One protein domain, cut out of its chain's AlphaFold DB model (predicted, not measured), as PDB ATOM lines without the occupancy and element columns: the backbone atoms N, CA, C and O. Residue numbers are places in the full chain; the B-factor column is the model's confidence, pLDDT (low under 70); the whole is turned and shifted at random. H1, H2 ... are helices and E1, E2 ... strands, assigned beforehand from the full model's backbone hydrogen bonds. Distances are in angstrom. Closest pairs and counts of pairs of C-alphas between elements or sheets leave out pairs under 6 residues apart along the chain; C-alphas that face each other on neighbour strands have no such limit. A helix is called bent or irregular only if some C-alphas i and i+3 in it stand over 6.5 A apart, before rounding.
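This is residues 62 to 238 of the 249 residues of the protein "Hypothetical protein" of Rotaria sp. Silwood2 (UniProt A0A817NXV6). Two strongly twisted sheets lie partly face to face as a sandwich with crossed strands: a branched sheet of E1, E4, E5, E8, E9 and E10, and a smaller sheet of E3, E2, E6 and E7. Helix H2 sits beside edge strand E8 of the larger sheet, short H1 precedes it, and residues 109 to 118 stick out as a free loop. The printed part has 177 residues, with ten named strands and two named helices in the order E1 to E7, H1, H2, E8 to E10; its class is mostly strand. The neighbour strands are antiparallel in both sheets, and the smaller sheet runs E3, E2, E6, E7. The whole is compact and rounded, with a radius of gyration of the C-alphas of 16.2 A and spans of 41 by 39 by 35 A.

Start at E1, residues 62 to 72, which has three neighbours in the larger sheet and bends by 60 degrees at residue 65. On one side of it look for E5, residues 135 to 138, beside residues 62 to 64, and E4, residues 121 to 127, beside residues 65 to 72. N 64 and O 135 are 2.9 A apart, and N 69 and O 124 are 2.8 A apart, both within hydrogen-bond range. On the other side of E1 is E10, residues 230 to 237, with N 68 and O 232 at 2.9 A. From E10 step to E9, residues 201 to 209, where N 206 and O 233 are 3.0 A apart, and on to edge strand E8, residues 191 to 197, where N 193 and O 205 are 2.9 A apart. E8, E9 and E10 form a meander, each strand the antiparallel neighbour of the one before. Now cross to the smaller sheet: E3, residues 92 to 95, E2, residues 79 to 87, E6, residues 140 to 149, and E7, residues 156 to 164. E2 and E3 are a hairpin, with N 94 and O 85 at 2.9 A; E6 and E7 are another, with N 145 and O 159 at 2.9 A. Between E2 and E6, N 84 and O 144 are 2.8 A apart. The parts of the two sheets that face each other are 9.7 A centre to centre, with strands at 60 degrees. H2, residues 171 to 183, only grazes the larger sheet with its residues 174 to 181; its closest C-alphas to E8 are those of Leu 177 and Val 191, 6.4 A apart. H1, residues 166 to 169, also only grazes that sheet. H1 and H2 only just touch, with 3 pairs of C-alphas within 8 A, and only at the corner by their link; the closest C-alphas are those of Phe 167 and Met 173, 5.6 A apart. In H2, 5 of 9 O i to N i+4 pairs are within hydrogen-bond range, while H1 is too short for such a pair.

Find C-alpha 62 at (-3.607, -44.775, -31.210); from there E1 runs 29.2 A to C-alpha 72. E6 starts at C-alpha 140, (3.635, -47.610, -22.364), and is 29.9 A long. E2 measures 26.7 A, E7 25.1 A, E9 23.7 A and E10 21.9 A, the last ending at C-alpha 237, (-5.740, -40.959, -34.024). H2 spans 19.3 A and is only just irregular, with C-alphas 178 and 181 6.6 A apart.

The printed part has no cut, and the two C-alphas farthest apart are those of Asn 89 and Ser 116, at 48.4 A. Look for long links at residues 96 to 120, where residues 99 to 100 pair antiparallel with residues 80 to 81 of E2, and at residues 210 to 229. The mean pLDDT of the printed part is 79.5; the stretches under 70 include residues 73 to 78 and residues 102 to 121.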
ATOM      1  N   ILE A  62      -3.986 -45.055 -29.816       93.50
ATOM      2  CA  ILE A  62      -3.607 -44.775 -31.210       93.50
ATOM      3  C   ILE A  62      -3.728 -46.055 -32.033       93.50
ATOM      4  O   ILE A  62      -3.613 -47.151 -31.488       93.50
ATOM      5  N   VAL A  63      -3.907 -45.932 -33.347       92.19
ATOM      6  CA  VAL A  63      -3.845 -47.078 -34.265       92.19
ATOM      7  C   VAL A  63      -2.476 -47.110 -34.923       92.19
ATOM      8  O   VAL A  63      -2.144 -46.221 -35.701       92.19
ATOM      9  N   PHE A  64      -1.673 -48.126 -34.626       91.56
ATOM     10  CA  PHE A  64      -0.333 -48.270 -35.183       91.56
ATOM     11  C   PHE A  64      -0.347 -48.845 -36.604       91.56
ATOM     12  O   PHE A  64      -0.919 -49.904 -36.871       91.56
ATOM     13  N   THR A  65       0.332 -48.146 -37.515       88.62
ATOM     14  CA  THR A  65       0.418 -48.488 -38.944       88.62
ATOM     15  C   THR A  65       1.758 -49.122 -39.317       88.62
ATOM     16  O   THR A  65       1.831 -49.907 -40.260       88.62
ATOM     17  N   GLY A  66       2.839 -48.784 -38.613       88.88
ATOM     18  CA  GLY A  66       4.169 -49.307 -38.917       88.88
ATOM     19  C   GLY A  66       5.300 -48.389 -38.472       88.88
ATOM     20  O   GLY A  66       5.093 -47.395 -37.774       88.88
ATOM     21  N   LEU A  67       6.513 -48.722 -38.907       91.25
ATOM     22  CA  LEU A  67       7.711 -47.919 -38.682       91.25
ATOM     23  C   LEU A  67       8.221 -47.310 -39.982       91.25
ATOM     24  O   LEU A  67       8.237 -47.965 -41.017       91.25
ATOM     25  N   LEU A  68       8.709 -46.076 -39.913       89.19
ATOM     26  CA  LEU A  68       9.488 -45.450 -40.975       89.19
ATOM     27  C   LEU A  68      10.911 -45.219 -40.479       89.19
ATOM     28  O   LEU A  68      11.137 -44.435 -39.558       89.19
ATOM     29  N   ILE A  69      11.870 -45.880 -41.111       88.31
ATOM     30  CA  ILE A  69      13.291 -45.736 -40.811       88.31
ATOM     31  C   ILE A  69      13.923 -44.864 -41.879       88.31
ATOM     32  O   ILE A  69      13.750 -45.123 -43.071       88.31
ATOM     33  N   THR A  70      14.662 -43.838 -41.462       86.69
ATOM     34  CA  THR A  70      15.358 -42.954 -42.403       86.69
ATOM     35  C   THR A  70      16.824 -42.795 -42.049       86.69
ATOM     36  O   THR A  70      17.183 -42.850 -40.876       86.69
ATOM     37  N   TYR A  71      17.679 -42.660 -43.064       84.38
ATOM     38  CA  TYR A  71      19.114 -42.436 -42.892       84.38
ATOM     39  C   TYR A  71      19.773 -41.952 -44.190       84.38
ATOM     40  O   TYR A  71      19.312 -42.259 -45.288       84.38
ATOM     41  N   GLU A  72      20.885 -41.225 -44.086       78.62
ATOM     42  CA  GLU A  72      21.710 -40.851 -45.244       78.62
ATOM     43  C   GLU A  72      22.703 -41.960 -45.608       78.62
ATOM     44  O   GLU A  72      23.211 -42.696 -44.757       78.62
ATOM     45  N   GLN A  73      22.984 -42.087 -46.903       65.38
ATOM     46  CA  GLN A  73      23.819 -43.154 -47.434       65.38
ATOM     47  C   GLN A  73      25.308 -42.905 -47.135       65.38
ATOM     48  O   GLN A  73      25.891 -41.979 -47.677       65.38
ATOM     49  N   ASN A  74      25.912 -43.759 -46.301       54.25
ATOM     50  CA  ASN A  74      27.373 -43.945 -46.188       54.25
ATOM     51  C   ASN A  74      27.771 -45.366 -45.727       54.25
ATOM     52  O   ASN A  74      28.938 -45.742 -45.811       54.25
ATOM     53  N   GLN A  75      26.818 -46.186 -45.267       56.91
ATOM     54  CA  GLN A  75      27.042 -47.578 -44.872       56.91
ATOM     55  C   GLN A  75      25.998 -48.474 -45.540       56.91
ATOM     56  O   GLN A  75      24.797 -48.226 -45.446       56.91
ATOM     57  N   VAL A  76      26.456 -49.509 -46.247       53.91
ATOM     58  CA  VAL A  76      25.569 -50.524 -46.822       53.91
ATOM     59  C   VAL A  76      25.130 -51.452 -45.692       53.91
ATOM     60  O   VAL A  76      25.890 -52.327 -45.278       53.91
ATOM     61  N   LEU A  77      23.907 -51.274 -45.193       63.84
ATOM     62  CA  LEU A  77      23.266 -52.246 -44.310       63.84
ATOM     63  C   LEU A  77      22.810 -53.434 -45.164       63.84
ATOM     64  O   LEU A  77      21.674 -53.488 -45.607       63.84
ATOM     65  N   ASN A  78      23.713 -54.376 -45.451       68.25
ATOM     66  CA  ASN A  78      23.356 -55.622 -46.136       68.25
ATOM     67  C   ASN A  78      22.641 -56.571 -45.156       68.25
ATOM     68  O   ASN A  78      23.217 -57.539 -44.648       68.25
ATOM     69  N   SER A  79      21.427 -56.201 -44.760       78.19
ATOM     70  CA  SER A  79      20.655 -56.849 -43.702       78.19
ATOM     71  C   SER A  79      19.161 -56.688 -43.958       78.19
ATOM     72  O   SER A  79      18.740 -55.724 -44.589       78.19
ATOM     73  N   SER A  80      18.362 -57.606 -43.437       85.50
ATOM     74  CA  SER A  80      16.926 -57.406 -43.274       85.50
ATOM     75  C   SER A  80      16.650 -56.755 -41.924       85.50
ATOM     76  O   SER A  80      17.417 -56.937 -40.977       85.50
ATOM     77  N   ILE A  81      15.562 -56.005 -41.832       87.94
ATOM     78  CA  ILE A  81      15.105 -55.358 -40.609       87.94
ATOM     79  C   ILE A  81      13.730 -55.878 -40.209       87.94
ATOM     80  O   ILE A  81      12.871 -56.114 -41.055       87.94
ATOM     81  N   SER A  82      13.520 -56.054 -38.914       90.19
ATOM     82  CA  SER A  82      12.218 -56.369 -38.330       90.19
ATOM     83  C   SER A  82      12.067 -55.658 -36.992       90.19
ATOM     84  O   SER A  82      13.041 -55.141 -36.435       90.19
ATOM     85  N   TYR A  83      10.846 -55.604 -36.473       92.31
ATOM     86  CA  TYR A  83      10.590 -55.100 -35.133       92.31
ATOM     87  C   TYR A  83       9.627 -55.994 -34.364       92.31
ATOM     88  O   TYR A  83       8.770 -56.668 -34.940       92.31
ATOM     89  N   THR A  84       9.761 -55.967 -33.044       92.25
ATOM     90  CA  THR A  84       8.717 -56.393 -32.120       92.25
ATOM     91  C   THR A  84       8.095 -55.167 -31.478       92.25
ATOM     92  O   THR A  84       8.740 -54.133 -31.282       92.25
ATOM     93  N   LEU A  85       6.815 -55.284 -31.164       91.56
ATOM     94  CA  LEU A  85       6.065 -54.286 -30.434       91.56
ATOM     95  C   LEU A  85       5.426 -54.953 -29.223       91.56
ATOM     96  O   LEU A  85       4.851 -56.036 -29.351       91.56
ATOM     97  N   SER A  86       5.496 -54.290 -28.070       89.81
ATOM     98  CA  SER A  86       4.716 -54.667 -26.896       89.81
ATOM     99  C   SER A  86       4.085 -53.468 -26.197       89.81
ATOM    100  O   SER A  86       4.693 -52.406 -26.118       89.81
ATOM    101  N   SER A  87       2.853 -53.638 -25.718       85.06
ATOM    102  CA  SER A  87       2.059 -52.625 -25.002       85.06
ATOM    103  C   SER A  87       1.322 -53.287 -23.829       85.06
ATOM    104  O   SER A  87       1.074 -54.496 -23.880       85.06
ATOM    105  N   TYR A  88       1.031 -52.507 -22.777       66.38
ATOM    106  CA  TYR A  88       0.233 -52.855 -21.586       66.38
ATOM    107  C   TYR A  88       0.552 -54.221 -20.944       66.38
ATOM    108  O   TYR A  88       0.079 -55.268 -21.392       66.38
ATOM    109  N   ASN A  89       1.329 -54.247 -19.850       60.34
ATOM    110  CA  ASN A  89       1.702 -55.487 -19.135       60.34
ATOM    111  C   ASN A  89       2.238 -56.616 -20.054       60.34
ATOM    112  O   ASN A  89       2.098 -57.795 -19.732       60.34
ATOM    113  N   HIS A  90       2.817 -56.266 -21.212       60.66
ATOM    114  CA  HIS A  90       3.265 -57.192 -22.266       60.66
ATOM    115  C   HIS A  90       2.169 -58.096 -22.867       60.66
ATOM    116  O   HIS A  90       2.484 -59.141 -23.435       60.66
ATOM    117  N   ARG A  91       0.883 -57.731 -22.757       59.72
ATOM    118  CA  ARG A  91      -0.219 -58.563 -23.276       59.72
ATOM    119  C   ARG A  91      -0.320 -58.536 -24.794       59.72
ATOM    120  O   ARG A  91      -0.680 -59.545 -25.395       59.72
ATOM    121  N   ILE A  92      -0.013 -57.397 -25.410       66.50
ATOM    122  CA  ILE A  92       0.098 -57.299 -26.864       66.50
ATOM    123  C   ILE A  92       1.557 -57.561 -27.205       66.50
ATOM    124  O   ILE A  92       2.422 -56.812 -26.763       66.50
ATOM    125  N   GLN A  93       1.826 -58.606 -27.985       78.88
ATOM    126  CA  GLN A  93       3.133 -58.856 -28.577       78.88
ATOM    127  C   GLN A  93       2.945 -59.055 -30.077       78.88
ATOM    128  O   GLN A  93       2.325 -60.022 -30.518       78.88
ATOM    129  N   TYR A  94       3.464 -58.115 -30.856       84.75
ATOM    130  CA  TYR A  94       3.458 -58.177 -32.310       84.75
ATOM    131  C   TYR A  94       4.893 -58.306 -32.820       84.75
ATOM    132  O   TYR A  94       5.812 -57.724 -32.243       84.75
ATOM    133  N   GLN A  95       5.084 -59.052 -33.904       87.38
ATOM    134  CA  GLN A  95       6.356 -59.155 -34.608       87.38
ATOM    135  C   GLN A  95       6.125 -58.916 -36.098       87.38
ATOM    136  O   GLN A  95       5.267 -59.556 -36.706       87.38
ATOM    137  N   SER A  96       6.900 -58.003 -36.678       85.38
ATOM    138  CA  SER A  96       6.840 -57.711 -38.104       85.38
ATOM    139  C   SER A  96       7.500 -58.809 -38.936       85.38
ATOM    140  O   SER A  96       8.357 -59.563 -38.464       85.38
ATOM    141  N   PHE A  97       7.181 -58.823 -40.227       82.25
ATOM    142  CA  PHE A  97       7.988 -59.528 -41.218       82.25
ATOM    143  C   PHE A  97       9.390 -58.906 -41.318       82.25
ATOM    144  O   PHE A  97       9.593 -57.737 -40.967       82.25
ATOM    145  N   GLU A  98      10.356 -59.688 -41.800       82.88
ATOM    146  CA  GLU A  98      11.676 -59.176 -42.161       82.88
ATOM    147  C   GLU A  98      11.608 -58.455 -43.508       82.88
ATOM    148  O   GLU A  98      11.163 -59.025 -44.503       82.88
ATOM    149  N   ILE A  99      12.081 -57.210 -43.542       81.50
ATOM    150  CA  ILE A  99      12.154 -56.399 -44.756       81.50
ATOM    151  C   ILE A  99      13.618 -56.220 -45.143       81.50
ATOM    152  O   ILE A  99      14.384 -55.670 -44.349       81.50
ATOM    153  N   PRO A 100      14.040 -56.667 -46.334       77.75
ATOM    154  CA  PRO A 100      15.385 -56.411 -46.828       77.75
ATOM    155  C   PRO A 100      15.669 -54.906 -46.910       77.75
ATOM    156  O   PRO A 100      14.929 -54.165 -47.557       77.75
ATOM    157  N   LEU A 101      16.767 -54.446 -46.306       73.00
ATOM    158  CA  LEU A 101      17.292 -53.097 -46.535       73.00
ATOM    159  C   LEU A 101      18.065 -53.092 -47.863       73.00
ATOM    160  O   LEU A 101      19.290 -52.974 -47.908       73.00
ATOM    161  N   GLU A 102      17.350 -53.300 -48.968       62.22
ATOM    162  CA  GLU A 102      17.939 -53.281 -50.304       62.22
ATOM    163  C   GLU A 102      18.263 -51.854 -50.770       62.22
ATOM    164  O   GLU A 102      17.782 -50.847 -50.240       62.22
ATOM    165  N   ARG A 103      19.124 -51.764 -51.792       51.53
ATOM    166  CA  ARG A 103      19.481 -50.508 -52.457       51.53
ATOM    167  C   ARG A 103      18.231 -49.926 -53.135       51.53
ATOM    168  O   ARG A 103      17.958 -50.250 -54.281       51.53
ATOM    169  N   ASN A 104      17.550 -49.008 -52.448       41.25
ATOM    170  CA  ASN A 104      16.407 -48.216 -52.917       41.25
ATOM    171  C   ASN A 104      15.067 -48.971 -53.011       41.25
ATOM    172  O   ASN A 104      14.687 -49.439 -54.082       41.25
ATOM    173  N   ILE A 105      14.246 -48.890 -51.958       44.03
ATOM    174  CA  ILE A 105      12.811 -48.686 -52.200       44.03
ATOM    175  C   ILE A 105      12.685 -47.215 -52.590       44.03
ATOM    176  O   ILE A 105      12.610 -46.316 -51.754       44.03
ATOM    177  N   THR A 106      12.772 -46.956 -53.892       39.25
ATOM    178  CA  THR A 106      12.353 -45.669 -54.442       39.25
ATOM    179  C   THR A 106      10.852 -45.611 -54.190       39.25
ATOM    180  O   THR A 106      10.104 -46.296 -54.883       39.25
ATOM    181  N   MET A 107      10.395 -44.851 -53.188       40.50
ATOM    182  CA  MET A 107       8.998 -44.416 -53.203       40.50
ATOM    183  C   MET A 107       8.773 -43.778 -54.570       40.50
ATOM    184  O   MET A 107       9.552 -42.911 -54.971       40.50
ATOM    185  N   HIS A 108       7.807 -44.322 -55.308       37.38
ATOM    186  CA  HIS A 108       7.533 -43.994 -56.698       37.38
ATOM    187  C   HIS A 108       7.708 -42.490 -56.987       37.38
ATOM    188  O   HIS A 108       7.110 -41.636 -56.342       37.38
ATOM    189  N   GLN A 109       8.622 -42.240 -57.924       36.75
ATOM    190  CA  GLN A 109       8.959 -41.088 -58.771       36.75
ATOM    191  C   GLN A 109       8.388 -39.656 -58.631       36.75
ATOM    192  O   GLN A 109       8.870 -38.826 -59.396       36.75
ATOM    193  N   ASP A 110       7.550 -39.262 -57.671       34.38
ATOM    194  CA  ASP A 110       6.847 -37.960 -57.775       34.38
ATOM    195  C   ASP A 110       7.275 -36.847 -56.800       34.38
ATOM    196  O   ASP A 110       6.566 -35.863 -56.618       34.38
ATOM    197  N   LEU A 111       8.479 -36.911 -56.219       43.12
ATOM    198  CA  LEU A 111       9.043 -35.777 -55.453       43.12
ATOM    199  C   LEU A 111      10.346 -35.206 -56.038       43.12
ATOM    200  O   LEU A 111      11.018 -34.400 -55.400       43.12
ATOM    201  N   ARG A 112      10.706 -35.570 -57.277       39.59
ATOM    202  CA  ARG A 112      11.884 -35.030 -57.990       39.59
ATOM    203  C   ARG A 112      11.606 -33.719 -58.734       39.59
ATOM    204  O   ARG A 112      12.057 -33.536 -59.860       39.59
ATOM    205  N   ALA A 113      10.930 -32.774 -58.093       34.66
ATOM    206  CA  ALA A 113      10.952 -31.391 -58.550       34.66
ATOM    207  C   ALA A 113      11.793 -30.562 -57.568       34.66
ATOM    208  O   ALA A 113      11.324 -30.176 -56.504       34.66
ATOM    209  N   ASN A 114      13.037 -30.289 -57.978       33.12
ATOM    210  CA  ASN A 114      13.895 -29.188 -57.511       33.12
ATOM    211  C   ASN A 114      14.834 -29.381 -56.308       33.12
ATOM    212  O   ASN A 114      15.054 -28.416 -55.588       33.12
ATOM    213  N   TYR A 115      15.506 -30.526 -56.146       31.23
ATOM    214  CA  TYR A 115      16.782 -30.533 -55.405       31.23
ATOM    215  C   TYR A 115      17.836 -31.407 -56.091       31.23
ATOM    216  O   TYR A 115      17.600 -32.560 -56.449       31.23
ATOM    217  N   SER A 116      19.002 -30.802 -56.308       29.73
ATOM    218  CA  SER A 116      20.228 -31.419 -56.802       29.73
ATOM    219  C   SER A 116      20.622 -32.640 -55.964       29.73
ATOM    220  O   SER A 116      20.425 -32.684 -54.753       29.73
ATOM    221  N   VAL A 117      21.185 -33.647 -56.634       40.78
ATOM    222  CA  VAL A 117      21.649 -34.921 -56.064       40.78
ATOM    223  C   VAL A 117      22.864 -34.687 -55.157       40.78
ATOM    224  O   VAL A 117      24.006 -34.898 -55.552       40.78
ATOM    225  N   LEU A 118      22.610 -34.245 -53.931       37.78
ATOM    226  CA  LEU A 118      23.549 -34.262 -52.815       37.78
ATOM    227  C   LEU A 118      22.809 -34.925 -51.643       37.78
ATOM    228  O   LEU A 118      21.857 -34.368 -51.112       37.78
ATOM    229  N   ASN A 119      23.237 -36.143 -51.300       46.56
ATOM    230  CA  ASN A 119      22.763 -37.001 -50.201       46.56
ATOM    231  C   ASN A 119      21.346 -37.587 -50.376       46.56
ATOM    232  O   ASN A 119      20.356 -37.057 -49.880       46.56
ATOM    233  N   ALA A 120      21.234 -38.749 -51.028       57.66
ATOM    234  CA  ALA A 120      19.976 -39.496 -51.049       57.66
ATOM    235  C   ALA A 120      19.639 -40.021 -49.636       57.66
ATOM    236  O   ALA A 120      20.256 -40.975 -49.153       57.66
ATOM    237  N   THR A 121      18.670 -39.396 -48.962       65.69
ATOM    238  CA  THR A 121      18.074 -39.927 -47.728       65.69
ATOM    239  C   THR A 121      17.233 -41.155 -48.067       65.69
ATOM    240  O   THR A 121      16.255 -41.066 -48.810       65.69
ATOM    241  N   HIS A 122      17.598 -42.310 -47.515       71.06
ATOM    242  CA  HIS A 122      16.824 -43.545 -47.638       71.06
ATOM    243  C   HIS A 122      15.641 -43.511 -46.682       71.06
ATOM    244  O   HIS A 122      15.765 -43.024 -45.560       71.06
ATOM    245  N   LYS A 123      14.502 -44.043 -47.127       75.12
ATOM    246  CA  LYS A 123      13.272 -44.176 -46.345       75.12
ATOM    247  C   LYS A 123      12.760 -45.603 -46.497       75.12
ATOM    248  O   LYS A 123      12.409 -46.009 -47.599       75.12
ATOM    249  N   HIS A 124      12.718 -46.347 -45.400       78.31
ATOM    250  CA  HIS A 124      12.229 -47.724 -45.360       78.31
ATOM    251  C   HIS A 124      10.988 -47.786 -44.491       78.31
ATOM    252  O   HIS A 124      11.054 -47.527 -43.289       78.31
ATOM    253  N   PHE A 125       9.855 -48.094 -45.112       79.62
ATOM    254  CA  PHE A 125       8.598 -48.289 -44.409       79.62
ATOM    255  C   PHE A 125       8.404 -49.776 -44.093       79.62
ATOM    256  O   PHE A 125       8.496 -50.621 -44.979       79.62
ATOM    257  N   ILE A 126       8.149 -50.078 -42.821       81.31
ATOM    258  CA  ILE A 126       7.918 -51.422 -42.296       81.31
ATOM    259  C   ILE A 126       6.485 -51.474 -41.748       81.31
ATOM    260  O   ILE A 126       6.259 -51.030 -40.617       81.31
ATOM    261  N   PRO A 127       5.502 -51.966 -42.525       78.50
ATOM    262  CA  PRO A 127       4.101 -51.976 -42.111       78.50
ATOM    263  C   PRO A 127       3.837 -52.884 -40.902       78.50
ATOM    264  O   PRO A 127       4.598 -53.808 -40.607       78.50
ATOM    265  N   SER A 128       2.728 -52.624 -40.209       70.94
ATOM    266  CA  SER A 128       2.184 -53.442 -39.113       70.94
ATOM    267  C   SER A 128       1.450 -54.701 -39.572       70.94
ATOM    268  O   SER A 128       1.121 -55.551 -38.755       70.94
ATOM    269  N   SER A 129       1.170 -54.856 -40.865       65.44
ATOM    270  CA  SER A 129       0.736 -56.119 -41.471       65.44
ATOM    271  C   SER A 129       0.733 -56.005 -42.997       65.44
ATOM    272  O   SER A 129       0.630 -54.909 -43.545       65.44
ATOM    273  N   SER A 130       0.796 -57.145 -43.691       54.84
ATOM    274  CA  SER A 130       0.420 -57.247 -45.109       54.84
ATOM    275  C   SER A 130      -1.104 -57.274 -45.314       54.84
ATOM    276  O   SER A 130      -1.576 -57.131 -46.438       54.84
ATOM    277  N   GLN A 131      -1.878 -57.456 -44.237       49.12
ATOM    278  CA  GLN A 131      -3.334 -57.594 -44.228       49.12
ATOM    279  C   GLN A 131      -3.930 -56.723 -43.118       49.12
ATOM    280  O   GLN A 131      -4.052 -57.208 -42.002       49.12
ATOM    281  N   GLN A 132      -4.252 -55.459 -43.429       52.03
ATOM    282  CA  GLN A 132      -5.182 -54.531 -42.744       52.03
ATOM    283  C   GLN A 132      -5.559 -54.809 -41.265       52.03
ATOM    284  O   GLN A 132      -6.714 -54.657 -40.873       52.03
ATOM    285  N   CYS A 133      -4.611 -55.181 -40.408       58.69
ATOM    286  CA  CYS A 133      -4.862 -55.355 -38.987       58.69
ATOM    287  C   CYS A 133      -4.540 -54.032 -38.299       58.69
ATOM    288  O   CYS A 133      -3.390 -53.585 -38.297       58.69
ATOM    289  N   GLN A 134      -5.565 -53.379 -37.754       76.19
ATOM    290  CA  GLN A 134      -5.375 -52.230 -36.880       76.19
ATOM    291  C   GLN A 134      -4.773 -52.731 -35.569       76.19
ATOM    292  O   GLN A 134      -5.371 -53.570 -34.899       76.19
ATOM    293  N   ILE A 135      -3.591 -52.229 -35.209       87.19
ATOM    294  CA  ILE A 135      -2.958 -52.543 -33.926       87.19
ATOM    295  C   ILE A 135      -3.236 -51.369 -32.979       87.19
ATOM    296  O   ILE A 135      -2.512 -50.371 -33.043       87.19
ATOM    297  N   PRO A 136      -4.291 -51.428 -32.144       89.56
ATOM    298  CA  PRO A 136      -4.515 -50.406 -31.136       89.56
ATOM    299  C   PRO A 136      -3.394 -50.465 -30.096       89.56
ATOM    300  O   PRO A 136      -3.065 -51.534 -29.582       89.56
ATOM    301  N   LEU A 137      -2.813 -49.310 -29.788       91.06
ATOM    302  CA  LEU A 137      -1.811 -49.150 -28.741       91.06
ATOM    303  C   LEU A 137      -2.301 -48.157 -27.706       91.06
ATOM    304  O   LEU A 137      -2.837 -47.107 -28.062       91.06
ATOM    305  N   GLU A 138      -2.029 -48.451 -26.444       90.94
ATOM    306  CA  GLU A 138      -2.276 -47.550 -25.328       90.94
ATOM    307  C   GLU A 138      -1.154 -47.640 -24.291       90.94
ATOM    308  O   GLU A 138      -0.439 -48.642 -24.206       90.94
ATOM    309  N   GLU A 139      -1.007 -46.565 -23.516       92.25
ATOM    310  CA  GLU A 139      -0.020 -46.419 -22.449       92.25
ATOM    311  C   GLU A 139       1.426 -46.615 -22.927       92.25
ATOM    312  O   GLU A 139       1.814 -46.081 -23.966       92.25
ATOM    313  N   ASP A 140       2.232 -47.321 -22.130       95.00
ATOM    314  CA  ASP A 140       3.635 -47.610 -22.364       95.00
ATOM    315  C   ASP A 140       3.792 -48.661 -23.464       95.00
ATOM    316  O   ASP A 140       3.338 -49.805 -23.354       95.00
ATOM    317  N   VAL A 141       4.490 -48.262 -24.521       95.12
ATOM    318  CA  VAL A 141       4.799 -49.085 -25.683       95.12
ATOM    319  C   VAL A 141       6.308 -49.241 -25.785       95.12
ATOM    320  O   VAL A 141       7.038 -48.253 -25.862       95.12
ATOM    321  N   LEU A 142       6.768 -50.488 -25.846       95.75
ATOM    322  CA  LEU A 142       8.134 -50.856 -26.194       95.75
ATOM    323  C   LEU A 142       8.187 -51.301 -27.652       95.75
ATOM    324  O   LEU A 142       7.475 -52.222 -28.054       95.75
ATOM    325  N   ILE A 143       9.099 -50.702 -28.409       95.38
ATOM    326  CA  ILE A 143       9.477 -51.169 -29.742       95.38
ATOM    327  C   ILE A 143      10.921 -51.643 -29.695       95.38
ATOM    328  O   ILE A 143      11.806 -50.900 -29.269       95.38
ATOM    329  N   GLU A 144      11.173 -52.865 -30.155       95.31
ATOM    330  CA  GLU A 144      12.521 -53.402 -30.335       95.31
ATOM    331  C   GLU A 144      12.770 -53.659 -31.814       95.31
ATOM    332  O   GLU A 144      11.919 -54.205 -32.504       95.31
ATOM    333  N   ILE A 145      13.940 -53.268 -32.310       94.19
ATOM    334  CA  ILE A 145      14.300 -53.381 -33.723       94.19
ATOM    335  C   ILE A 145      15.467 -54.347 -33.850       94.19
ATOM    336  O   ILE A 145      16.449 -54.253 -33.106       94.19
ATOM    337  N   PHE A 146      15.371 -55.253 -34.817       92.06
ATOM    338  CA  PHE A 146      16.335 -56.313 -35.073       92.06
ATOM    339  C   PHE A 146      16.900 -56.197 -36.485       92.06
ATOM    340  O   PHE A 146      16.196 -55.819 -37.420       92.06
ATOM    341  N   LEU A 147      18.178 -56.545 -36.633       89.31
ATOM    342  CA  LEU A 147      18.833 -56.717 -37.925       89.31
ATOM    343  C   LEU A 147      19.192 -58.186 -38.138       89.31
ATOM    344  O   LEU A 147      19.833 -58.814 -37.294       89.31
ATOM    345  N   THR A 148      18.850 -58.698 -39.312       87.25
ATOM    346  CA  THR A 148      19.182 -60.048 -39.764       87.25
ATOM    347  C   THR A 148      20.183 -59.949 -40.907       87.25
ATOM    348  O   THR A 148      19.874 -59.452 -41.987       87.25
ATOM    349  N   LYS A 149      21.421 -60.405 -40.698       81.94
ATOM    350  CA  LYS A 149      22.457 -60.390 -41.749       81.94
ATOM    351  C   LYS A 149      22.058 -61.330 -42.895       81.94
ATOM    352  O   LYS A 149      21.607 -62.446 -42.639       81.94
ATOM    353  N   ALA A 150      22.327 -60.924 -44.142       68.81
ATOM    354  CA  ALA A 150      21.883 -61.587 -45.382       68.81
ATOM    355  C   ALA A 150      22.199 -63.100 -45.521       68.81
ATOM    356  O   ALA A 150      21.634 -63.777 -46.376       68.81
ATOM    357  N   ARG A 151      23.085 -63.672 -44.693       63.06
ATOM    358  CA  ARG A 151      23.404 -65.112 -44.673       63.06
ATOM    359  C   ARG A 151      22.794 -65.808 -43.454       63.06
ATOM    360  O   ARG A 151      23.533 -66.124 -42.529       63.06
ATOM    361  N   ARG A 152      21.470 -66.043 -43.458       60.22
ATOM    362  CA  ARG A 152      20.727 -66.829 -42.435       60.22
ATOM    363  C   ARG A 152      21.177 -66.551 -40.987       60.22
ATOM    364  O   ARG A 152      21.268 -67.467 -40.171       60.22
ATOM    365  N   GLY A 153      21.533 -65.300 -40.689       69.25
ATOM    366  CA  GLY A 153      21.952 -64.916 -39.349       69.25
ATOM    367  C   GLY A 153      20.763 -64.999 -38.401       69.25
ATOM    368  O   GLY A 153      19.628 -64.791 -38.814       69.25
ATOM    369  N   LYS A 154      21.008 -65.283 -37.122       84.31
ATOM    370  CA  LYS A 154      19.986 -65.036 -36.103       84.31
ATOM    371  C   LYS A 154      19.723 -63.519 -36.056       84.31
ATOM    372  O   LYS A 154      20.705 -62.776 -36.092       84.31
ATOM    373  N   PRO A 155      18.463 -63.061 -35.952       88.19
ATOM    374  CA  PRO A 155      18.177 -61.649 -35.735       88.19
ATOM    375  C   PRO A 155      18.926 -61.133 -34.499       88.19
ATOM    376  O   PRO A 155      18.832 -61.709 -33.410       88.19
ATOM    377  N   GLU A 156      19.693 -60.059 -34.671       90.69
ATOM    378  CA  GLU A 156      20.421 -59.377 -33.602       90.69
ATOM    379  C   GLU A 156      19.674 -58.090 -33.247       90.69
ATOM    380  O   GLU A 156      19.338 -57.294 -34.126       90.69
ATOM    381  N   LYS A 157      19.409 -57.864 -31.955       93.38
ATOM    382  CA  LYS A 157      18.758 -56.631 -31.493       93.38
ATOM    383  C   LYS A 157      19.661 -55.436 -31.805       93.38
ATOM    384  O   LYS A 157      20.741 -55.312 -31.231       93.38
ATOM    385  N   LEU A 158      19.197 -54.552 -32.684       92.88
ATOM    386  CA  LEU A 158      19.865 -53.295 -33.008       92.88
ATOM    387  C   LEU A 158      19.629 -52.280 -31.894       92.88
ATOM    388  O   LEU A 158      20.566 -51.672 -31.375       92.88
ATOM    389  N   CYS A 159      18.360 -52.072 -31.546       96.00
ATOM    390  CA  CYS A 159      17.959 -51.023 -30.627       96.00
ATOM    391  C   CYS A 159      16.555 -51.248 -30.067       96.00
ATOM    392  O   CYS A 159      15.872 -52.209 -30.421       96.00
ATOM    393  N   HIS A 160      16.149 -50.383 -29.144       97.19
ATOM    394  CA  HIS A 160      14.771 -50.311 -28.674       97.19
ATOM    395  C   HIS A 160      14.468 -48.922 -28.124       97.19
ATOM    396  O   HIS A 160      15.379 -48.122 -27.905       97.19
ATOM    397  N   PHE A 161      13.197 -48.634 -27.891       97.56
ATOM    398  CA  PHE A 161      12.777 -47.443 -27.166       97.56
ATOM    399  C   PHE A 161      11.377 -47.623 -26.586       97.56
ATOM    400  O   PHE A 161      10.576 -48.401 -27.104       97.56
ATOM    401  N   TRP A 162      11.100 -46.868 -25.525       96.94
ATOM    402  CA  TRP A 162       9.782 -46.777 -24.904       96.94
ATOM    403  C   TRP A 162       9.121 -45.438 -25.195       96.94
ATOM    404  O   TRP A 162       9.777 -44.400 -25.138       96.94
ATOM    405  N   PHE A 163       7.821 -45.411 -25.427       96.56
ATOM    406  CA  PHE A 163       7.047 -44.171 -25.430       96.56
ATOM    407  C   PHE A 163       5.685 -44.419 -24.799       96.56
ATOM    408  O   PHE A 163       5.262 -45.565 -24.696       96.56
ATOM    409  N   ASN A 164       5.006 -43.350 -24.384       96.19
ATOM    410  CA  ASN A 164       3.666 -43.462 -23.828       96.19
ATOM    411  C   ASN A 164       2.668 -42.708 -24.703       96.19
ATOM    412  O   ASN A 164       2.857 -41.521 -24.978       96.19
ATOM    413  N   THR A 165       1.617 -43.394 -25.149       95.06
ATOM    414  CA  THR A 165       0.644 -42.868 -26.119       95.06
ATOM    415  C   THR A 165      -0.067 -41.600 -25.645       95.06
ATOM    416  O   THR A 165      -0.424 -40.769 -26.479       95.06
ATOM    417  N   PHE A 166      -0.216 -41.386 -24.331       95.50
ATOM    418  CA  PHE A 166      -0.790 -40.155 -23.776       95.50
ATOM    419  C   PHE A 166      -0.095 -38.905 -24.322       95.50
ATOM    420  O   PHE A 166      -0.760 -37.972 -24.765       95.50
ATOM    421  N   PHE A 167       1.237 -38.909 -24.371       94.94
ATOM    422  CA  PHE A 167       2.029 -37.742 -24.771       94.94
ATOM    423  C   PHE A 167       2.015 -37.486 -26.281       94.94
ATOM    424  O   PHE A 167       2.452 -36.428 -26.720       94.94
ATOM    425  N   LEU A 168       1.516 -38.438 -27.073       93.81
ATOM    426  CA  LEU A 168       1.339 -38.292 -28.518       93.81
ATOM    427  C   LEU A 168      -0.061 -37.751 -28.844       93.81
ATOM    428  O   LEU A 168      -0.243 -37.089 -29.862       93.81
ATOM    429  N   VAL A 169      -1.055 -38.038 -27.999       92.94
ATOM    430  CA  VAL A 169      -2.478 -37.758 -28.263       92.94
ATOM    431  C   VAL A 169      -2.999 -36.546 -27.497       92.94
ATOM    432  O   VAL A 169      -3.904 -35.871 -27.980       92.94
ATOM    433  N   ASP A 170      -2.476 -36.262 -26.304       93.19
ATOM    434  CA  ASP A 170      -2.947 -35.129 -25.515       93.19
ATOM    435  C   ASP A 170      -2.697 -33.799 -26.264       93.19
ATOM    436  O   ASP A 170      -1.547 -33.499 -26.599       93.19
ATOM    437  N   PRO A 171      -3.735 -32.980 -26.531       89.88
ATOM    438  CA  PRO A 171      -3.589 -31.774 -27.348       89.88
ATOM    439  C   PRO A 171      -2.596 -30.758 -26.778       89.88
ATOM    440  O   PRO A 171      -1.878 -30.103 -27.537       89.88
ATOM    441  N   LYS A 172      -2.519 -30.632 -25.442       89.62
ATOM    442  CA  LYS A 172      -1.537 -29.744 -24.810       89.62
ATOM    443  C   LYS A 172      -0.134 -30.288 -25.049       89.62
ATOM    444  O   LYS A 172       0.743 -29.524 -25.436       89.62
ATOM    445  N   MET A 173       0.077 -31.597 -24.901       89.25
ATOM    446  CA  MET A 173       1.374 -32.211 -25.204       89.25
ATOM    447  C   MET A 173       1.770 -32.104 -26.674       89.25
ATOM    448  O   MET A 173       2.935 -31.837 -26.947       89.25
ATOM    449  N   GLN A 174       0.841 -32.243 -27.619       86.38
ATOM    450  CA  GLN A 174       1.143 -32.062 -29.044       86.38
ATOM    451  C   GLN A 174       1.671 -30.654 -29.333       86.38
ATOM    452  O   GLN A 174       2.707 -30.492 -29.983       86.38
ATOM    453  N   PHE A 175       0.998 -29.635 -28.790       84.00
ATOM    454  CA  PHE A 175       1.439 -28.248 -28.896       84.00
ATOM    455  C   PHE A 175       2.821 -28.041 -28.256       84.00
ATOM    456  O   PHE A 175       3.704 -27.400 -28.831       84.00
ATOM    457  N   LEU A 176       3.056 -28.640 -27.090       81.19
ATOM    458  CA  LEU A 176       4.338 -28.546 -26.398       81.19
ATOM    459  C   LEU A 176       5.467 -29.236 -27.161       81.19
ATOM    460  O   LEU A 176       6.515 -28.631 -27.341       81.19
ATOM    461  N   LEU A 177       5.264 -30.448 -27.675       80.50
ATOM    462  CA  LEU A 177       6.280 -31.178 -28.438       80.50
ATOM    463  C   LEU A 177       6.738 -30.412 -29.684       80.50
ATOM    464  O   LEU A 177       7.912 -30.498 -30.048       80.50
ATOM    465  N   SER A 178       5.842 -29.632 -30.299       70.75
ATOM    466  CA  SER A 178       6.182 -28.789 -31.451       70.75
ATOM    467  C   SER A 178       7.099 -27.606 -31.106       70.75
ATOM    468  O   SER A 178       7.907 -27.215 -31.937       70.75
ATOM    469  N   SER A 179       7.037 -27.076 -29.878       74.12
ATOM    470  CA  SER A 179       7.771 -25.865 -29.460       74.12
ATOM    471  C   SER A 179       8.920 -26.126 -28.477       74.12
ATOM    472  O   SER A 179       9.861 -25.338 -28.378       74.12
ATOM    473  N   TYR A 180       8.868 -27.233 -27.737       75.75
ATOM    474  CA  TYR A 180       9.834 -27.582 -26.697       75.75
ATOM    475  C   TYR A 180      11.161 -28.067 -27.292       75.75
ATOM    476  O   TYR A 180      12.231 -27.645 -26.854       75.75
ATOM    477  N   ASN A 181      11.108 -28.888 -28.344       68.44
ATOM    478  CA  ASN A 181      12.311 -29.429 -28.983       68.44
ATOM    479  C   ASN A 181      13.175 -28.353 -29.668       68.44
ATOM    480  O   ASN A 181      14.389 -28.523 -29.752       68.44
ATOM    481  N   GLU A 182      12.591 -27.228 -30.097       69.69
ATOM    482  CA  GLU A 182      13.348 -26.091 -30.646       69.69
ATOM    483  C   GLU A 182      14.201 -25.393 -29.578       69.69
ATOM    484  O   GLU A 182      15.305 -24.925 -29.857       69.69
ATOM    485  N   LYS A 183      13.705 -25.346 -28.337       72.62
ATOM    486  CA  LYS A 183      14.366 -24.670 -27.212       72.62
ATOM    487  C   LYS A 183      15.327 -25.581 -26.451       72.62
ATOM    488  O   LYS A 183      16.244 -25.090 -25.797       72.62
ATOM    489  N   HIS A 184      15.141 -26.898 -26.544       79.62
ATOM    490  CA  HIS A 184      15.843 -27.879 -25.720       79.62
ATOM    491  C   HIS A 184      16.502 -28.975 -26.565       79.62
ATOM    492  O   HIS A 184      15.999 -30.090 -26.689       79.62
ATOM    493  N   SER A 185      17.694 -28.688 -27.093       80.56
ATOM    494  CA  SER A 185      18.460 -29.626 -27.932       80.56
ATOM    495  C   SER A 185      18.850 -30.940 -27.230       80.56
ATOM    496  O   SER A 185      19.143 -31.928 -27.904       80.56
ATOM    497  N   GLU A 186      18.837 -30.985 -25.895       84.62
ATOM    498  CA  GLU A 186      19.127 -32.176 -25.076       84.62
ATOM    499  C   GLU A 186      17.893 -33.010 -24.691       84.62
ATOM    500  O   GLU A 186      18.054 -34.048 -24.043       84.62
ATOM    501  N   SER A 187      16.693 -32.573 -25.087       89.62
ATOM    502  CA  SER A 187      15.438 -33.319 -24.921       89.62
ATOM    503  C   SER A 187      15.534 -34.712 -25.546       89.62
ATOM    504  O   SER A 187      16.136 -34.880 -26.615       89.62
ATOM    505  N   ASN A 188      14.932 -35.701 -24.881       90.69
ATOM    506  CA  ASN A 188      14.736 -37.059 -25.395       90.69
ATOM    507  C   ASN A 188      13.285 -37.348 -25.802       90.69
ATOM    508  O   ASN A 188      12.923 -38.509 -26.068       90.69
ATOM    509  N   LEU A 189      12.459 -36.304 -25.864       91.62
ATOM    510  CA  LEU A 189      11.147 -36.357 -26.484       91.62
ATOM    511  C   LEU A 189      11.303 -36.466 -28.002       91.62
ATOM    512  O   LEU A 189      12.105 -35.762 -28.613       91.62
ATOM    513  N   GLY A 190      10.526 -37.352 -28.623       88.88
ATOM    514  CA  GLY A 190      10.454 -37.406 -30.079       88.88
ATOM    515  C   GLY A 190       9.754 -36.178 -30.663       88.88
ATOM    516  O   GLY A 190       9.151 -35.369 -29.955       88.88
ATOM    517  N   VAL A 191       9.826 -36.054 -31.983       89.88
ATOM    518  CA  VAL A 191       9.194 -34.974 -32.744       89.88
ATOM    519  C   VAL A 191       7.909 -35.497 -33.370       89.88
ATOM    520  O   VAL A 191       7.922 -36.540 -34.025       89.88
ATOM    521  N   LEU A 192       6.808 -34.769 -33.186       90.69
ATOM    522  CA  LEU A 192       5.564 -35.038 -33.897       90.69
ATOM    523  C   LEU A 192       5.560 -34.330 -35.249       90.69
ATOM    524  O   LEU A 192       5.887 -33.150 -35.352       90.69
ATOM    525  N   SER A 193       5.175 -35.056 -36.289       89.69
ATOM    526  CA  SER A 193       4.978 -34.520 -37.633       89.69
ATOM    527  C   SER A 193       3.898 -35.316 -38.369       89.69
ATOM    528  O   SER A 193       3.266 -36.211 -37.803       89.69
ATOM    529  N   SER A 194       3.663 -34.986 -39.635       86.56
ATOM    530  CA  SER A 194       2.745 -35.720 -40.501       86.56
ATOM    531  C   SER A 194       3.351 -35.916 -41.881       86.56
ATOM    532  O   SER A 194       4.072 -35.045 -42.368       86.56
ATOM    533  N   CYS A 195       3.024 -37.022 -42.542       81.88
ATOM    534  CA  CYS A 195       3.387 -37.237 -43.938       81.88
ATOM    535  C   CYS A 195       2.257 -37.924 -44.708       81.88
ATOM    536  O   CYS A 195       1.368 -38.537 -44.116       81.88
ATOM    537  N   LEU A 196       2.285 -37.792 -46.034       78.75
ATOM    538  CA  LEU A 196       1.455 -38.584 -46.933       78.75
ATOM    539  C   LEU A 196       2.250 -39.821 -47.353       78.75
ATOM    540  O   LEU A 196       3.349 -39.696 -47.897       78.75
ATOM    541  N   ILE A 197       1.688 -41.000 -47.117       73.88
ATOM    542  CA  ILE A 197       2.237 -42.264 -47.598       73.88
ATOM    543  C   ILE A 197       1.342 -42.727 -48.747       73.88
ATOM    544  O   ILE A 197       0.157 -42.942 -48.498       73.88
ATOM    545  N   PRO A 198       1.866 -42.890 -49.978       66.88
ATOM    546  CA  PRO A 198       1.050 -43.140 -51.171       66.88
ATOM    547  C   PRO A 198       0.001 -44.254 -51.019       66.88
ATOM    548  O   PRO A 198      -1.102 -44.129 -51.534       66.88
ATOM    549  N   GLU A 199       0.318 -45.306 -50.261       70.06
ATOM    550  CA  GLU A 199      -0.553 -46.473 -50.045       70.06
ATOM    551  C   GLU A 199      -1.390 -46.406 -48.756       70.06
ATOM    552  O   GLU A 199      -2.400 -47.093 -48.640       70.06
ATOM    553  N   PHE A 200      -0.989 -45.588 -47.777       71.69
ATOM    554  CA  PHE A 200      -1.602 -45.558 -46.439       71.69
ATOM    555  C   PHE A 200      -2.288 -44.224 -46.117       71.69
ATOM    556  O   PHE A 200      -2.882 -44.075 -45.047       71.69
ATOM    557  N   GLY A 201      -2.235 -43.262 -47.038       81.38
ATOM    558  CA  GLY A 201      -2.786 -41.927 -46.864       81.38
ATOM    559  C   GLY A 201      -1.975 -41.077 -45.888       81.38
ATOM    560  O   GLY A 201      -0.781 -41.297 -45.668       81.38
ATOM    561  N   HIS A 202      -2.623 -40.054 -45.336       86.00
ATOM    562  CA  HIS A 202      -2.012 -39.197 -44.326       86.00
ATOM    563  C   HIS A 202      -1.774 -39.981 -43.032       86.00
ATOM    564  O   HIS A 202      -2.642 -40.732 -42.587       86.00
ATOM    565  N   LYS A 203      -0.594 -39.795 -42.437       87.06
ATOM    566  CA  LYS A 203      -0.198 -40.410 -41.167       87.06
ATOM    567  C   LYS A 203       0.437 -39.401 -40.231       87.06
ATOM    568  O   LYS A 203       1.104 -38.466 -40.681       87.06
ATOM    569  N   HIS A 204       0.274 -39.644 -38.933       92.44
ATOM    570  CA  HIS A 204       1.031 -38.974 -37.882       92.44
ATOM    571  C   HIS A 204       2.312 -39.751 -37.593       92.44
ATOM    572  O   HIS A 204       2.332 -40.982 -37.625       92.44
ATOM    573  N   LEU A 205       3.399 -39.018 -37.364       92.81
ATOM    574  CA  LEU A 205       4.729 -39.563 -37.143       92.81
ATOM    575  C   LEU A 205       5.221 -39.092 -35.786       92.81
ATOM    576  O   LEU A 205       5.282 -37.891 -35.542       92.81
ATOM    577  N   TYR A 206       5.635 -40.034 -34.946       95.25
ATOM    578  CA  TYR A 206       6.449 -39.753 -33.769       95.25
ATOM    579  C   TYR A 206       7.884 -40.200 -34.051       95.25
ATOM    580  O   TYR A 206       8.186 -41.395 -34.037       95.25
ATOM    581  N   THR A 207       8.746 -39.239 -34.382       93.88
ATOM    582  CA  THR A 207      10.114 -39.470 -34.858       93.88
ATOM    583  C   THR A 207      11.120 -39.355 -33.725       93.88
ATOM    584  O   THR A 207      11.175 -38.355 -33.015       93.88
ATOM    585  N   MET A 208      11.978 -40.361 -33.611       95.06
ATOM    586  CA  MET A 208      13.089 -40.408 -32.675       95.06
ATOM    587  C   MET A 208      14.411 -40.421 -33.429       95.06
ATOM    588  O   MET A 208      14.594 -41.181 -34.386       95.06
ATOM    589  N   THR A 209      15.348 -39.587 -32.987       94.12
ATOM    590  CA  THR A 209      16.692 -39.554 -33.565       94.12
ATOM    591  C   THR A 209      17.591 -40.581 -32.891       94.12
ATOM    592  O   THR A 209      17.289 -41.095 -31.812       94.12
ATOM    593  N   LYS A 210      18.752 -40.860 -33.489       94.56
ATOM    594  CA  LYS A 210      19.742 -41.793 -32.938       94.56
ATOM    595  C   LYS A 210      20.073 -41.566 -31.452       94.56
ATOM    596  O   LYS A 210      20.254 -42.540 -30.720       94.56
ATOM    597  N   LYS A 211      20.156 -40.307 -30.997       94.31
ATOM    598  CA  LYS A 211      20.462 -39.969 -29.589       94.31
ATOM    599  C   LYS A 211      19.321 -40.314 -28.621       94.31
ATOM    600  O   LYS A 211      19.584 -40.481 -27.435       94.31
ATOM    601  N   ASP A 212      18.099 -40.468 -29.127       94.88
ATOM    602  CA  ASP A 212      16.888 -40.697 -28.332       94.88
ATOM    603  C   ASP A 212      16.541 -42.185 -28.202       94.88
ATOM    604  O   ASP A 212      15.589 -42.547 -27.507       94.88
ATOM    605  N   ILE A 213      17.312 -43.055 -28.861       97.00
ATOM    606  CA  ILE A 213      17.051 -44.490 -28.967       97.00
ATOM    607  C   ILE A 213      18.009 -45.283 -28.060       97.00
ATOM    608  O   ILE A 213      19.238 -45.102 -28.065       97.00
ATOM    609  N   ASP A 214      17.457 -46.216 -27.286       97.62
ATOM    610  CA  ASP A 214      18.228 -47.058 -26.378       97.62
ATOM    611  C   ASP A 214      19.103 -48.039 -27.174       97.62
ATOM    612  O   ASP A 214      18.696 -48.637 -28.172       97.62
ATOM    613  N   GLY A 215      20.356 -48.195 -26.743       94.56
ATOM    614  CA  GLY A 215      21.394 -48.904 -27.498       94.56
ATOM    615  C   GLY A 215      22.147 -47.990 -28.469       94.56
ATOM    616  O   GLY A 215      23.370 -47.895 -28.372       94.56
ATOM    617  N   LEU A 216      21.443 -47.243 -29.330       94.75
ATOM    618  CA  LEU A 216      22.080 -46.421 -30.375       94.75
ATOM    619  C   LEU A 216      22.712 -45.122 -29.872       94.75
ATOM    620  O   LEU A 216      23.708 -44.685 -30.447       94.75
ATOM    621  N   HIS A 217      22.228 -44.545 -28.768       93.88
ATOM    622  CA  HIS A 217      22.854 -43.373 -28.131       93.88
ATOM    623  C   HIS A 217      24.321 -43.608 -27.706       93.88
ATOM    624  O   HIS A 217      25.064 -42.658 -27.442       93.88
ATOM    625  N   LYS A 218      24.753 -44.875 -27.626       93.56
ATOM    626  CA  LYS A 218      26.142 -45.266 -27.340       93.56
ATOM    627  C   LYS A 218      27.009 -45.346 -28.598       93.56
ATOM    628  O   LYS A 218      28.229 -45.254 -28.484       93.56
ATOM    629  N   ASP A 219      26.415 -45.463 -29.786       91.56
ATOM    630  CA  ASP A 219      27.121 -45.544 -31.072       91.56
ATOM    631  C   ASP A 219      27.552 -44.150 -31.573       91.56
ATOM    632  O   ASP A 219      27.140 -43.662 -32.627       91.56
ATOM    633  N   ARG A 220      28.383 -43.474 -30.776       90.19
ATOM    634  CA  ARG A 220      28.822 -42.088 -31.022       90.19
ATOM    635  C   ARG A 220      29.753 -41.933 -32.222       90.19
ATOM    636  O   ARG A 220      29.875 -40.840 -32.748       90.19
ATOM    637  N   ILE A 221      30.402 -43.018 -32.641       89.31
ATOM    638  CA  ILE A 221      31.300 -43.048 -33.805       89.31
ATOM    639  C   ILE A 221      30.606 -43.572 -35.069       89.31
ATOM    640  O   ILE A 221      31.265 -43.800 -36.077       89.31
ATOM    641  N   HIS A 222      29.285 -43.773 -35.014       89.38
ATOM    642  CA  HIS A 222      28.462 -44.181 -36.155       89.38
ATOM    643  C   HIS A 222      28.933 -45.474 -36.823       89.38
ATOM    644  O   HIS A 222      28.945 -45.584 -38.045       89.38
ATOM    645  N   ARG A 223      29.336 -46.462 -36.018       86.44
ATOM    646  CA  ARG A 223      29.795 -47.763 -36.511       86.44
ATOM    647  C   ARG A 223      28.632 -48.668 -36.916       86.44
ATOM    648  O   ARG A 223      28.810 -49.488 -37.809       86.44
ATOM    649  N   LEU A 224      27.497 -48.573 -36.220       84.75
ATOM    650  CA  LEU A 224      26.327 -49.420 -36.472       84.75
ATOM    651  C   LEU A 224      25.367 -48.764 -37.461       84.75
ATOM    652  O   LEU A 224      24.875 -49.422 -38.371       84.75
ATOM    653  N   VAL A 225      25.080 -47.480 -37.247       86.88
ATOM    654  CA  VAL A 225      24.171 -46.684 -38.081       86.88
ATOM    655  C   VAL A 225      24.694 -45.247 -38.215       86.88
ATOM    656  O   VAL A 225      25.337 -44.740 -37.282       86.88
ATOM    657  N   PRO A 226      24.409 -44.541 -39.324       88.88
ATOM    658  CA  PRO A 226      24.844 -43.156 -39.519       88.88
ATOM    659  C   PRO A 226      24.228 -42.192 -38.492       88.88
ATOM    660  O   PRO A 226      23.270 -42.518 -37.793       88.88
ATOM    661  N   ALA A 227      24.788 -40.983 -38.383       90.31
ATOM    662  CA  ALA A 227      24.281 -39.930 -37.494       90.31
ATOM    663  C   ALA A 227      22.827 -39.539 -37.798       90.31
ATOM    664  O   ALA A 227      22.056 -39.282 -36.879       90.31
ATOM    665  N   SER A 228      22.460 -39.565 -39.078       90.44
ATOM    666  CA  SER A 228      21.134 -39.241 -39.607       90.44
ATOM    667  C   SER A 228      20.085 -40.339 -39.406       90.44
ATOM    668  O   SER A 228      18.961 -40.183 -39.870       90.44
ATOM    669  N   PHE A 229      20.419 -41.447 -38.734       91.38
ATOM    670  CA  PHE A 229      19.466 -42.526 -38.480       91.38
ATOM    671  C   PHE A 229      18.306 -42.055 -37.591       91.38
ATOM    672  O   PHE A 229      18.520 -41.593 -36.463       91.38
ATOM    673  N   THR A 230      17.078 -42.229 -38.074       93.31
ATOM    674  CA  THR A 230      15.848 -41.988 -37.315       93.31
ATOM    675  C   THR A 230      14.879 -43.154 -37.446       93.31
ATOM    676  O   THR A 230      14.881 -43.888 -38.438       93.31
ATOM    677  N   VAL A 231      14.026 -43.299 -36.435       94.69
ATOM    678  CA  VAL A 231      12.876 -44.206 -36.451       94.69
ATOM    679  C   VAL A 231      11.634 -43.383 -36.167       94.69
ATOM    680  O   VAL A 231      11.602 -42.648 -35.184       94.69
ATOM    681  N   SER A 232      10.611 -43.509 -37.003       94.50
ATOM    682  CA  SER A 232       9.308 -42.886 -36.779       94.50
ATOM    683  C   SER A 232       8.241 -43.947 -36.575       94.50
ATOM    684  O   SER A 232       8.133 -44.870 -37.377       94.50
ATOM    685  N   VAL A 233       7.451 -43.795 -35.517       95.00
ATOM    686  CA  VAL A 233       6.220 -44.561 -35.294       95.00
ATOM    687  C   VAL A 233       5.114 -43.903 -36.105       95.00
ATOM    688  O   VAL A 233       4.861 -42.713 -35.922       95.00
ATOM    689  N   LEU A 234       4.487 -44.657 -37.008       92.38
ATOM    690  CA  LEU A 234       3.379 -44.185 -37.836       92.38
ATOM    691  C   LEU A 234       2.069 -44.637 -37.215       92.38
ATOM    692  O   LEU A 234       1.903 -45.824 -36.910       92.38
ATOM    693  N   PHE A 235       1.150 -43.698 -37.036       93.12
ATOM    694  CA  PHE A 235      -0.127 -43.978 -36.403       93.12
ATOM    695  C   PHE A 235      -1.242 -43.044 -36.876       93.12
ATOM    696  O   PHE A 235      -0.993 -41.964 -37.421       93.12
ATOM    697  N   ASP A 236      -2.473 -43.471 -36.611       92.50
ATOM    698  CA  ASP A 236      -3.687 -42.672 -36.734       92.50
ATOM    699  C   ASP A 236      -4.281 -42.397 -35.346       92.50
ATOM    700  O   ASP A 236      -4.215 -43.239 -34.441       92.50
ATOM    701  N   TYR A 237      -4.884 -41.218 -35.179       91.62
ATOM    702  CA  TYR A 237      -5.740 -40.959 -34.024       91.62
ATOM    703  C   TYR A 237      -7.051 -41.716 -34.175       91.62
ATOM    704  O   TYR A 237      -7.611 -41.809 -35.268       91.62
ATOM    705  N   ILE A 238      -7.576 -42.209 -33.058       85.94
ATOM    706  CA  ILE A 238      -8.928 -42.754 -33.041       85.94
ATOM    707  C   ILE A 238      -9.899 -41.576 -33.020       85.94
ATOM    708  O   ILE A 238      -9.777 -40.717 -32.137       85.94
TER     709      ILE A 238